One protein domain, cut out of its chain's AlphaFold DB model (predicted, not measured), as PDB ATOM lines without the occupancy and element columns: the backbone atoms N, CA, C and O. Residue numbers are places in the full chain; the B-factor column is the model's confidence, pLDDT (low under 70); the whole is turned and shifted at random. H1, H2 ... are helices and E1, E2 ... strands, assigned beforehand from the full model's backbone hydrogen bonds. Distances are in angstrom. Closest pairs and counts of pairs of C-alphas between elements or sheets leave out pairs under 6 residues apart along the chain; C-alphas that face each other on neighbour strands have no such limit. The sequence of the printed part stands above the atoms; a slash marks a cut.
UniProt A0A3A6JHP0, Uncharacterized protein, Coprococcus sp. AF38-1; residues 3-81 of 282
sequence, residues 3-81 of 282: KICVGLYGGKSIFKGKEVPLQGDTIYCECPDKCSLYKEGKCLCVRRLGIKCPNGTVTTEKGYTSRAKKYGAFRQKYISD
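This is residues 3 to 81 of the 282 residues of an uncharacterized protein of Coprococcus sp. AF38-1 (UniProt A0A3A6JHP0). A long, twisted ribbon of three antiparallel strands makes the body, with helix H2 packed along one face over E1 and E2. Tiny helix H1 and the unnamed stretch of residues 40 to 55 lie toward the other end, and residues 13 to 18 of the link between E1 and E2 stick out. The printed part has 79 residues, with three named strands and two named helices along the chain as E1, E2, H1, E3, H2; the sheet order is E1, E2, E3, and the class is mixed, with under half of the residues in named elements. The whole is elongated, 42 by 24 by 18 A, and only just loose, close to compact, with a radius of gyration of the C-alphas of 14.3 A.

E2, residues 20 to 29, is 27.9 A long. E1, residues 3 to 11, is 23.7 A long and begins at C-alpha 3 (183.542, 188.349, 165.108). E3, residues 56 to 62, is 19.8 A long. H2, residues 71 to 79, is 12.4 A long and ends at C-alpha 79 (187.623, 202.213, 163.266). H1, residues 36 to 39, spans 5.3 A.

E1 and E2 form an antiparallel hairpin at 169 degrees, with N 7 and O 25 at 2.8 A. E2 and E3 are antiparallel at 155 degrees, with N 26 and O 59 at 2.8 A. H2 is on the sheet at a height of 9.2 A, running along the strands at 26 degrees to E2 on the local plane. Its closest C-alphas to E1 are those of Tyr 78 and Val 6, 6.4 A. H1 is not on the sheet and is apart from E1 and H2. In H2, 4 of 5 O i to N i+4 pairs are within hydrogen-bond range; H1 is too short for such a pair.

The C-alphas farthest apart, of Lys 34 and Arg 67, are 42.6 A apart. The printed part has no cut; the link H1 to E3 is long. Residues 14 to 16 and 49 to 50 have pLDDT under 70.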
ATOM      1  N   LYS A   3     182.820 187.289 165.830       95.94
ATOM      2  CA  LYS A   3     183.542 188.349 165.108       95.94
ATOM      3  C   LYS A   3     184.958 188.447 165.672       95.94
ATOM      4  O   LYS A   3     185.113 188.613 166.877       95.94
ATOM      5  N   ILE A   4     185.972 188.361 164.814       96.00
ATOM      6  CA  ILE A   4     187.379 188.334 165.252       96.00
ATOM      7  C   ILE A   4     188.221 189.497 164.728       96.00
ATOM      8  O   ILE A   4     189.278 189.781 165.287       96.00
ATOM      9  N   CYS A   5     187.793 190.150 163.647       96.50
ATOM     10  CA  CYS A   5     188.505 191.281 163.066       96.50
ATOM     11  C   CYS A   5     187.576 192.101 162.182       96.50
ATOM     12  O   CYS A   5     186.747 191.556 161.448       96.50
ATOM     13  N   VAL A   6     187.793 193.410 162.188       96.50
ATOM     14  CA  VAL A   6     187.160 194.349 161.270       96.50
ATOM     15  C   VAL A   6     188.250 195.081 160.490       96.50
ATOM     16  O   VAL A   6     189.223 195.556 161.069       96.50
ATOM     17  N   GLY A   7     188.125 195.143 159.167       94.69
ATOM     18  CA  GLY A   7     189.077 195.812 158.280       94.69
ATOM     19  C   GLY A   7     188.403 196.924 157.488       94.69
ATOM     20  O   GLY A   7     187.254 196.788 157.078       94.69
ATOM     21  N   LEU A   8     189.122 198.020 157.253       94.25
ATOM     22  CA  LEU A   8     188.658 199.119 156.409       94.25
ATOM     23  C   LEU A   8     189.690 199.385 155.316       94.25
ATOM     24  O   LEU A   8     190.861 199.609 155.612       94.25
ATOM     25  N   TYR A   9     189.239 199.383 154.067       91.62
ATOM     26  CA  TYR A   9     190.099 199.461 152.890       91.62
ATOM     27  C   TYR A   9     189.574 200.489 151.890       91.62
ATOM     28  O   TYR A   9     188.416 200.901 151.959       91.62
ATOM     29  N   GLY A  10     190.414 200.868 150.929       89.31
ATOM     30  CA  GLY A  10     190.080 201.874 149.923       89.31
ATOM     31  C   GLY A  10     190.257 203.307 150.431       89.31
ATOM     32  O   GLY A  10     191.043 203.565 151.340       89.31
ATOM     33  N   GLY A  11     189.528 204.252 149.838       87.50
ATOM     34  CA  GLY A  11     189.665 205.680 150.119       87.50
ATOM     35  C   GLY A  11     190.702 206.371 149.232       87.50
ATOM     36  O   GLY A  11     191.062 205.885 148.154       87.50
ATOM     37  N   LYS A  12     191.144 207.562 149.654       82.56
ATOM     38  CA  LYS A  12     192.129 208.351 148.905       82.56
ATOM     39  C   LYS A  12     193.473 207.632 148.884       82.56
ATOM     40  O   LYS A  12     194.029 207.312 149.931       82.56
ATOM     41  N   SER A  13     194.008 207.430 147.684       73.56
ATOM     42  CA  SER A  13     195.362 206.914 147.518       73.56
ATOM     43  C   SER A  13     196.380 207.944 148.006       73.56
ATOM     44  O   SER A  13     196.330 209.110 147.616       73.56
ATOM     45  N   ILE A  14     197.336 207.489 148.812       65.38
ATOM     46  CA  ILE A  14     198.523 208.268 149.194       65.38
ATOM     47  C   ILE A  14     199.458 208.530 147.998       65.38
ATOM     48  O   ILE A  14     200.225 209.486 148.014       65.38
ATOM     49  N   PHE A  15     199.341 207.749 146.919       67.88
ATOM     50  CA  PHE A  15     200.175 207.844 145.716       67.88
ATOM     51  C   PHE A  15     199.482 208.584 144.557       67.88
ATOM     52  O   PHE A  15     199.705 208.267 143.393       67.88
ATOM     53  N   LYS A  16     198.609 209.559 144.857       63.81
ATOM     54  CA  LYS A  16     197.865 210.372 143.862       63.81
ATOM     55  C   LYS A  16     196.986 209.568 142.878       63.81
ATOM     56  O   LYS A  16     196.605 210.080 141.829       63.81
ATOM     57  N   GLY A  17     196.627 208.328 143.213       74.50
ATOM     58  CA  GLY A  17     195.703 207.505 142.422       74.50
ATOM     59  C   GLY A  17     194.230 207.906 142.584       74.50
ATOM     60  O   GLY A  17     193.858 208.607 143.530       74.50
ATOM     61  N   LYS A  18     193.373 207.418 141.677       83.06
ATOM     62  CA  LYS A  18     191.916 207.606 141.751       83.06
ATOM     63  C   LYS A  18     191.391 207.061 143.082       83.06
ATOM     64  O   LYS A  18     191.643 205.911 143.429       83.06
ATOM     65  N   GLU A  19     190.653 207.892 143.812       88.62
ATOM     66  CA  GLU A  19     189.973 207.463 145.032       88.62
ATOM     67  C   GLU A  19     188.965 206.352 144.717       88.62
ATOM     68  O   GLU A  19     188.148 206.476 143.799       88.62
ATOM     69  N   VAL A  20     189.004 205.292 145.519       91.06
ATOM     70  CA  VAL A  20     188.008 204.220 145.497       91.06
ATOM     71  C   VAL A  20     187.101 204.339 146.723       91.06
ATOM     72  O   VAL A  20     187.559 204.806 147.770       91.06
ATOM     73  N   PRO A  21     185.818 203.942 146.636       93.12
ATOM     74  CA  PRO A  21     184.951 203.892 147.806       93.12
ATOM     75  C   PRO A  21     185.576 203.054 148.924       93.12
ATOM     76  O   PRO A  21     186.259 202.065 148.650       93.12
ATOM     77  N   LEU A  22     185.327 203.438 150.178       94.62
ATOM     78  CA  LEU A  22     185.687 202.592 151.307       94.62
ATOM     79  C   LEU A  22     184.991 201.239 151.195       94.62
ATOM     80  O   LEU A  22     183.862 201.145 150.717       94.62
ATOM     81  N   GLN A  23     185.645 200.201 151.689       94.81
ATOM     82  CA  GLN A  23     185.072 198.875 151.834       94.81
ATOM     83  C   GLN A  23     185.394 198.373 153.233       94.81
ATOM     84  O   GLN A  23     186.554 198.379 153.650       94.81
ATOM     85  N   GLY A  24     184.351 197.986 153.950       95.50
ATOM     86  CA  GLY A  24     184.452 197.490 155.303       95.50
ATOM     87  C   GLY A  24     184.246 195.984 155.338       95.50
ATOM     88  O   GLY A  24     183.170 195.503 154.994       95.50
ATOM     89  N   ASP A  25     185.253 195.249 155.789       95.81
ATOM     90  CA  ASP A  25     185.193 193.797 155.913       95.81
ATOM     91  C   ASP A  25     185.007 193.430 157.390       95.81
ATOM     92  O   ASP A  25     185.711 193.948 158.256       95.81
ATOM     93  N   THR A  26     184.070 192.537 157.691       96.75
ATOM     94  CA  THR A  26     183.915 191.922 159.018       96.75
ATOM     95  C   THR A  26     184.214 190.438 158.908       96.75
ATOM     96  O   THR A  26     183.584 189.739 158.114       96.75
ATOM     97  N   ILE A  27     185.190 189.971 159.680       96.50
ATOM     98  CA  ILE A  27     185.684 188.597 159.648       96.50
ATOM     99  C   ILE A  27     185.122 187.835 160.842       96.50
ATOM    100  O   ILE A  27     185.266 188.263 161.992       96.50
ATOM    101  N   TYR A  28     184.543 186.673 160.556       96.31
ATOM    102  CA  TYR A  28     184.016 185.744 161.545       96.31
ATOM    103  C   TYR A  28     184.756 184.411 161.476       96.31
ATOM    104  O   TYR A  28     185.161 183.979 160.398       96.31
ATOM    105  N   CYS A  29     184.910 183.746 162.620       96.12
ATOM    106  CA  CYS A  29     185.547 182.432 162.711       96.12
ATOM    107  C   CYS A  29     184.797 181.519 163.689       96.12
ATOM    108  O   CYS A  29     184.191 181.993 164.657       96.12
ATOM    109  N   GLU A  30     184.825 180.214 163.424       94.69
ATOM    110  CA  GLU A  30     184.228 179.189 164.296       94.69
ATOM    111  C   GLU A  30     185.203 178.662 165.347       94.69
ATOM    112  O   GLU A  30     184.786 178.324 166.449       94.69
ATOM    113  N   CYS A  31     186.496 178.611 165.025       93.69
ATOM    114  CA  CYS A  31     187.506 177.954 165.855       93.69
ATOM    115  C   CYS A  31     188.837 178.735 165.927       93.69
ATOM    116  O   CYS A  31     189.895 178.194 165.593       93.69
ATOM    117  N   PRO A  32     188.829 180.014 166.362       92.94
ATOM    118  CA  PRO A  32     190.049 180.822 166.446       92.94
ATOM    119  C   PRO A  32     191.131 180.191 167.341       92.94
ATOM    120  O   PRO A  32     192.308 180.233 166.989       92.94
ATOM    121  N   ASP A  33     190.744 179.521 168.428       94.25
ATOM    122  CA  ASP A  33     191.680 178.929 169.398       94.25
ATOM    123  C   ASP A  33     192.469 177.731 168.837       94.25
ATOM    124  O   ASP A  33     193.584 177.435 169.281       94.25
ATOM    125  N   LYS A  34     191.924 177.078 167.802       95.19
ATOM    126  CA  LYS A  34     192.565 175.988 167.049       95.19
ATOM    127  C   LYS A  34     193.352 176.483 165.825       95.19
ATOM    128  O   LYS A  34     193.750 175.685 164.983       95.19
ATOM    129  N   CYS A  35     193.550 177.790 165.662       96.81
ATOM    130  CA  CYS A  35     194.224 178.352 164.496       96.81
ATOM    131  C   CYS A  35     195.589 178.929 164.882       96.81
ATOM    132  O   CYS A  35     195.677 179.939 165.579       96.81
ATOM    133  N   SER A  36     196.662 178.312 164.393       97.25
ATOM    134  CA  SER A  36     198.039 178.789 164.616       97.25
ATOM    135  C   SER A  36     198.262 180.204 164.067       97.25
ATOM    136  O   SER A  36     198.827 181.040 164.763       97.25
ATOM    137  N   LEU A  37     197.701 180.536 162.895       95.62
ATOM    138  CA  LEU A  37     197.769 181.899 162.348       95.62
ATOM    139  C   LEU A  37     197.094 182.925 163.264       95.62
ATOM    140  O   LEU A  37     197.612 184.025 163.436       95.62
ATOM    141  N   TYR A  38     195.953 182.575 163.866       96.06
ATOM    142  CA  TYR A  38     195.230 183.495 164.747       96.06
ATOM    143  C   TYR A  38     196.042 183.830 166.002       96.06
ATOM    144  O   TYR A  38     196.089 184.995 166.397       96.06
ATOM    145  N   LYS A  39     196.750 182.842 166.569       94.62
ATOM    146  CA  LYS A  39     197.671 183.034 167.703       94.62
ATOM    147  C   LYS A  39     198.801 184.020 167.382       94.62
ATOM    148  O   LYS A  39     199.252 184.734 168.269       94.62
ATOM    149  N   GLU A  40     199.203 184.115 166.116       92.50
ATOM    150  CA  GLU A  40     200.193 185.087 165.625       92.50
ATOM    151  C   GLU A  40     199.589 186.441 165.203       92.50
ATOM    152  O   GLU A  40     200.281 187.276 164.616       92.50
ATOM    153  N   GLY A  41     198.294 186.677 165.435       94.50
ATOM    154  CA  GLY A  41     197.620 187.891 164.968       94.50
ATOM    155  C   GLY A  41     197.461 187.944 163.444       94.50
ATOM    156  O   GLY A  41     197.458 189.021 162.844       94.50
ATOM    157  N   LYS A  42     197.345 186.787 162.785       94.81
ATOM    158  CA  LYS A  42     197.179 186.657 161.332       94.81
ATOM    159  C   LYS A  42     195.892 185.910 160.980       94.81
ATOM    160  O   LYS A  42     195.339 185.162 161.783       94.81
ATOM    161  N   CYS A  43     195.382 186.095 159.763       95.06
ATOM    162  CA  CYS A  43     194.187 185.384 159.305       95.06
ATOM    163  C   CYS A  43     194.105 185.253 157.780       95.06
ATOM    164  O   CYS A  43     194.277 186.228 157.050       95.06
ATOM    165  N   LEU A  44     193.741 184.056 157.303       94.00
ATOM    166  CA  LEU A  44     193.510 183.767 155.881       94.00
ATOM    167  C   LEU A  44     192.398 184.627 155.257       94.00
ATOM    168  O   LEU A  44     192.409 184.873 154.056       94.00
ATOM    169  N   CYS A  45     191.446 185.103 156.061       93.62
ATOM    170  CA  CYS A  45     190.329 185.929 155.603       93.62
ATOM    171  C   CYS A  45     190.693 187.412 155.390       93.62
ATOM    172  O   CYS A  45     189.876 188.170 154.867       93.62
ATOM    173  N   VAL A  46     191.899 187.852 155.770       92.31
ATOM    174  CA  VAL A  46     192.352 189.235 155.557       92.31
ATOM    175  C   VAL A  46     192.853 189.390 154.118       92.31
ATOM    176  O   VAL A  46     194.007 189.082 153.811       92.31
ATOM    177  N   ARG A  47     191.954 189.859 153.235       80.44
ATOM    178  CA  ARG A  47     192.209 190.273 151.834       80.44
ATOM    179  C   ARG A  47     193.095 189.322 151.024       80.44
ATOM    180  O   ARG A  47     193.959 189.751 150.264       80.44
ATOM    181  N   ARG A  48     192.847 188.023 151.159       74.25
ATOM    182  CA  ARG A  48     193.581 186.980 150.445       74.25
ATOM    183  C   ARG A  48     192.805 186.505 149.221       74.25
ATOM    184  O   ARG A  48     191.598 186.308 149.297       74.25
ATOM    185  N   LEU A  49     193.506 186.331 148.101       66.31
ATOM    186  CA  LEU A  49     192.915 185.904 146.823       66.31
ATOM    187  C   LEU A  49     193.027 184.390 146.570       66.31
ATOM    188  O   LEU A  49     192.349 183.885 145.683       66.31
ATOM    189  N   GLY A  50     193.885 183.678 147.310       66.25
ATOM    190  CA  GLY A  50     194.248 182.288 147.016       66.25
ATOM    191  C   GLY A  50     193.223 181.253 147.480       66.25
ATOM    192  O   GLY A  50     192.692 180.500 146.666       66.25
ATOM    193  N   ILE A  51     192.940 181.217 148.787       81.19
ATOM    194  CA  ILE A  51     192.093 180.192 149.408       81.19
ATOM    195  C   ILE A  51     190.960 180.789 150.250       81.19
ATOM    196  O   ILE A  51     191.136 181.778 150.965       81.19
ATOM    197  N   LYS A  52     189.792 180.137 150.220       86.81
ATOM    198  CA  LYS A  52     188.726 180.365 151.200       86.81
ATOM    199  C   LYS A  52     189.049 179.583 152.474       86.81
ATOM    200  O   LYS A  52     189.188 178.365 152.427       86.81
ATOM    201  N   CYS A  53     189.147 180.277 153.606       93.31
ATOM    202  CA  CYS A  53     189.332 179.627 154.902       93.31
ATOM    203  C   CYS A  53     188.187 178.625 155.165       93.31
ATOM    204  O   CYS A  53     187.026 179.019 155.023       93.31
ATOM    205  N   PRO A  54     188.469 177.374 155.578       93.19
ATOM    206  CA  PRO A  54     187.420 176.392 155.858       93.19
ATOM    207  C   PRO A  54     186.541 176.771 157.061       93.19
ATOM    208  O   PRO A  54     185.371 176.416 157.085       93.19
ATOM    209  N   ASN A  55     187.077 177.538 158.020       94.19
ATOM    210  CA  ASN A  55     186.393 177.887 159.277       94.19
ATOM    211  C   ASN A  55     186.037 179.379 159.397       94.19
ATOM    212  O   ASN A  55     185.597 179.837 160.452       94.19
ATOM    213  N   GLY A  56     186.324 180.167 158.356       93.88
ATOM    214  CA  GLY A  56     186.253 181.624 158.399       93.88
ATOM    215  C   GLY A  56     185.397 182.194 157.281       93.88
ATOM    216  O   GLY A  56     185.432 181.725 156.143       93.88
ATOM    217  N   THR A  57     184.649 183.246 157.592       94.31
ATOM    218  CA  THR A  57     183.808 183.960 156.629       94.31
ATOM    219  C   THR A  57     184.054 185.460 156.705       94.31
ATOM    220  O   THR A  57     184.477 185.995 157.731       94.31
ATOM    221  N   VAL A  58     183.817 186.145 155.586       94.38
ATOM    222  CA  VAL A  58     183.959 187.599 155.479       94.38
ATOM    223  C   VAL A  58     182.658 188.177 154.963       94.38
ATOM    224  O   VAL A  58     182.175 187.783 153.902       94.38
ATOM    225  N   THR A  59     182.110 189.139 155.697       94.81
ATOM    226  CA  THR A  59     181.040 190.001 155.203       94.81
ATOM    227  C   THR A  59     181.642 191.319 154.762       94.81
ATOM    228  O   THR A  59     182.342 191.979 155.525       94.81
ATOM    229  N   THR A  60     181.342 191.703 153.529       95.00
ATOM    230  CA  THR A  60     181.839 192.929 152.915       95.00
ATOM    231  C   THR A  60     180.707 193.939 152.793       95.00
ATOM    232  O   THR A  60     179.722 193.677 152.102       95.00
ATOM    233  N   GLU A  61     180.885 195.126 153.363       96.00
ATOM    234  CA  GLU A  61     180.015 196.278 153.134       96.00
ATOM    235  C   GLU A  61     180.716 197.281 152.207       96.00
ATOM    236  O   GLU A  61     181.824 197.753 152.484       96.00
ATOM    237  N   LYS A  62     180.074 197.613 151.080       95.06
ATOM    238  CA  LYS A  62     180.540 198.686 150.194       95.06
ATOM    239  C   LYS A  62     180.159 200.030 150.810       95.06
ATOM    240  O   LYS A  62     178.983 200.306 151.022       95.06
ATOM    241  N   GLY A  63     181.162 200.849 151.080       94.19
ATOM    242  CA  GLY A  63     181.016 202.188 151.626       94.19
ATOM    243  C   GLY A  63     181.045 203.265 150.547       94.19
ATOM    244  O   GLY A  63     180.542 203.100 149.435       94.19
ATOM    245  N   TYR A  64     181.639 204.404 150.897       94.75
ATOM    246  CA  TYR A  64     181.540 205.640 150.126       94.75
ATOM    247  C   TYR A  64     182.917 206.246 149.836       94.75
ATOM    248  O   TYR A  64     183.899 205.917 150.498       94.75
ATOM    249  N   THR A  65     182.993 207.159 148.868       93.44
ATOM    250  CA  THR A  65     184.162 208.036 148.676       93.44
ATOM    251  C   THR A  65     184.103 209.230 149.631       93.44
ATOM    252  O   THR A  65     183.039 209.569 150.151       93.44
ATOM    253  N   SER A  66     185.235 209.903 149.835       90.75
ATOM    254  CA  SER A  66     185.419 211.022 150.770       90.75
ATOM    255  C   SER A  66     184.470 212.202 150.557       90.75
ATOM    256  O   SER A  66     184.238 212.975 151.480       90.75
ATOM    257  N   ARG A  67     183.893 212.341 149.357       89.81
ATOM    258  CA  ARG A  67     182.927 213.399 149.025       89.81
ATOM    259  C   ARG A  67     181.515 213.123 149.549       89.81
ATOM    260  O   ARG A  67     180.694 214.035 149.591       89.81
ATOM    261  N   ALA A  68     181.193 211.881 149.905       93.38
ATOM    262  CA  ALA A  68     179.855 211.523 150.355       93.38
ATOM    263  C   ALA A  68     179.627 211.926 151.819       93.38
ATOM    264  O   ALA A  68     180.450 211.639 152.684       93.38
ATOM    265  N   LYS A  69     178.443 212.471 152.136       93.94
ATOM    266  CA  LYS A  69     178.069 212.855 153.513       93.94
ATOM    267  C   LYS A  69     178.180 211.697 154.519       93.94
ATOM    268  O   LYS A  69     178.533 211.909 155.671       93.94
ATOM    269  N   LYS A  70     177.908 210.463 154.075       94.88
ATOM    270  CA  LYS A  70     177.955 209.248 154.909       94.88
ATOM    271  C   LYS A  70     179.369 208.680 155.109       94.88
ATOM    272  O   LYS A  70     179.524 207.737 155.879       94.88
ATOM    273  N   TYR A  71     180.395 209.239 154.455       94.50
ATOM    274  CA  TYR A  71     181.774 208.741 154.522       94.50
ATOM    275  C   TYR A  71     182.318 208.693 155.952       94.50
ATOM    276  O   TYR A  71     182.823 207.658 156.380       94.50
ATOM    277  N   GLY A  72     182.182 209.794 156.703       93.81
ATOM    278  CA  GLY A  72     182.710 209.897 158.067       93.81
ATOM    279  C   GLY A  72     182.076 208.882 159.016       93.81
ATOM    280  O   GLY A  72     182.790 208.149 159.693       93.81
ATOM    281  N   ALA A  73     180.744 208.771 158.992       96.44
ATOM    282  CA  ALA A  73     180.008 207.802 159.803       96.44
ATOM    283  C   ALA A  73     180.371 206.351 159.443       96.44
ATOM    284  O   ALA A  73     180.605 205.537 160.335       96.44
ATOM    285  N   PHE A  74     180.488 206.038 158.145       96.44
ATOM    286  CA  PHE A  74     180.911 204.714 157.687       96.44
ATOM    287  C   PHE A  74     182.330 204.381 158.159       96.44
ATOM    288  O   PHE A  74     182.564 203.309 158.703       96.44
ATOM    289  N   ARG A  75     183.282 205.305 157.994       95.69
ATOM    290  CA  ARG A  75     184.661 205.124 158.464       95.69
ATOM    291  C   ARG A  75     184.709 204.909 159.980       95.69
ATOM    292  O   ARG A  75     185.395 203.998 160.436       95.69
ATOM    293  N   GLN A  76     183.974 205.720 160.741       96.00
ATOM    294  CA  GLN A  76     183.977 205.648 162.199       96.00
ATOM    295  C   GLN A  76     183.417 204.319 162.707       96.00
ATOM    296  O   GLN A  76     184.044 203.728 163.576       96.00
ATOM    297  N   LYS A  77     182.332 203.806 162.103       95.81
ATOM    298  CA  LYS A  77     181.740 202.491 162.421       95.81
ATOM    299  C   LYS A  77     182.783 201.368 162.488       95.81
ATOM    300  O   LYS A  77     182.687 200.511 163.355       95.81
ATOM    301  N   TYR A  78     183.749 201.367 161.567       95.88
ATOM    302  CA  TYR A  78     184.772 200.322 161.484       95.88
ATOM    303  C   TYR A  78     185.966 200.599 162.403       95.88
ATOM    304  O   TYR A  78     186.466 199.677 163.031       95.88
ATOM    305  N   ILE A  79     186.423 201.852 162.489       95.75
ATOM    306  CA  ILE A  79     187.623 202.213 163.266       95.75
ATOM    307  C   ILE A  79     187.367 202.185 164.775       95.75
ATOM    308  O   ILE A  79     188.288 201.912 165.537       95.75
ATOM    309  N   SER A  80     186.137 202.457 165.214       96.12
ATOM    310  CA  SER A  80     185.771 202.368 166.631       96.12
ATOM    311  C   SER A  80     185.470 200.942 167.098       96.12
ATOM    312  O   SER A  80     185.124 200.757 168.260       96.12
ATOM    313  N   ASP A  81     185.520 199.950 166.206       97.00
ATOM    314  CA  ASP A  81     185.314 198.555 166.577       97.00
ATOM    315  C   ASP A  81     186.509 198.057 167.400       97.00
ATOM    316  O   ASP A  81     187.660 198.234 167.005       97.00
TER     317      ASP A  81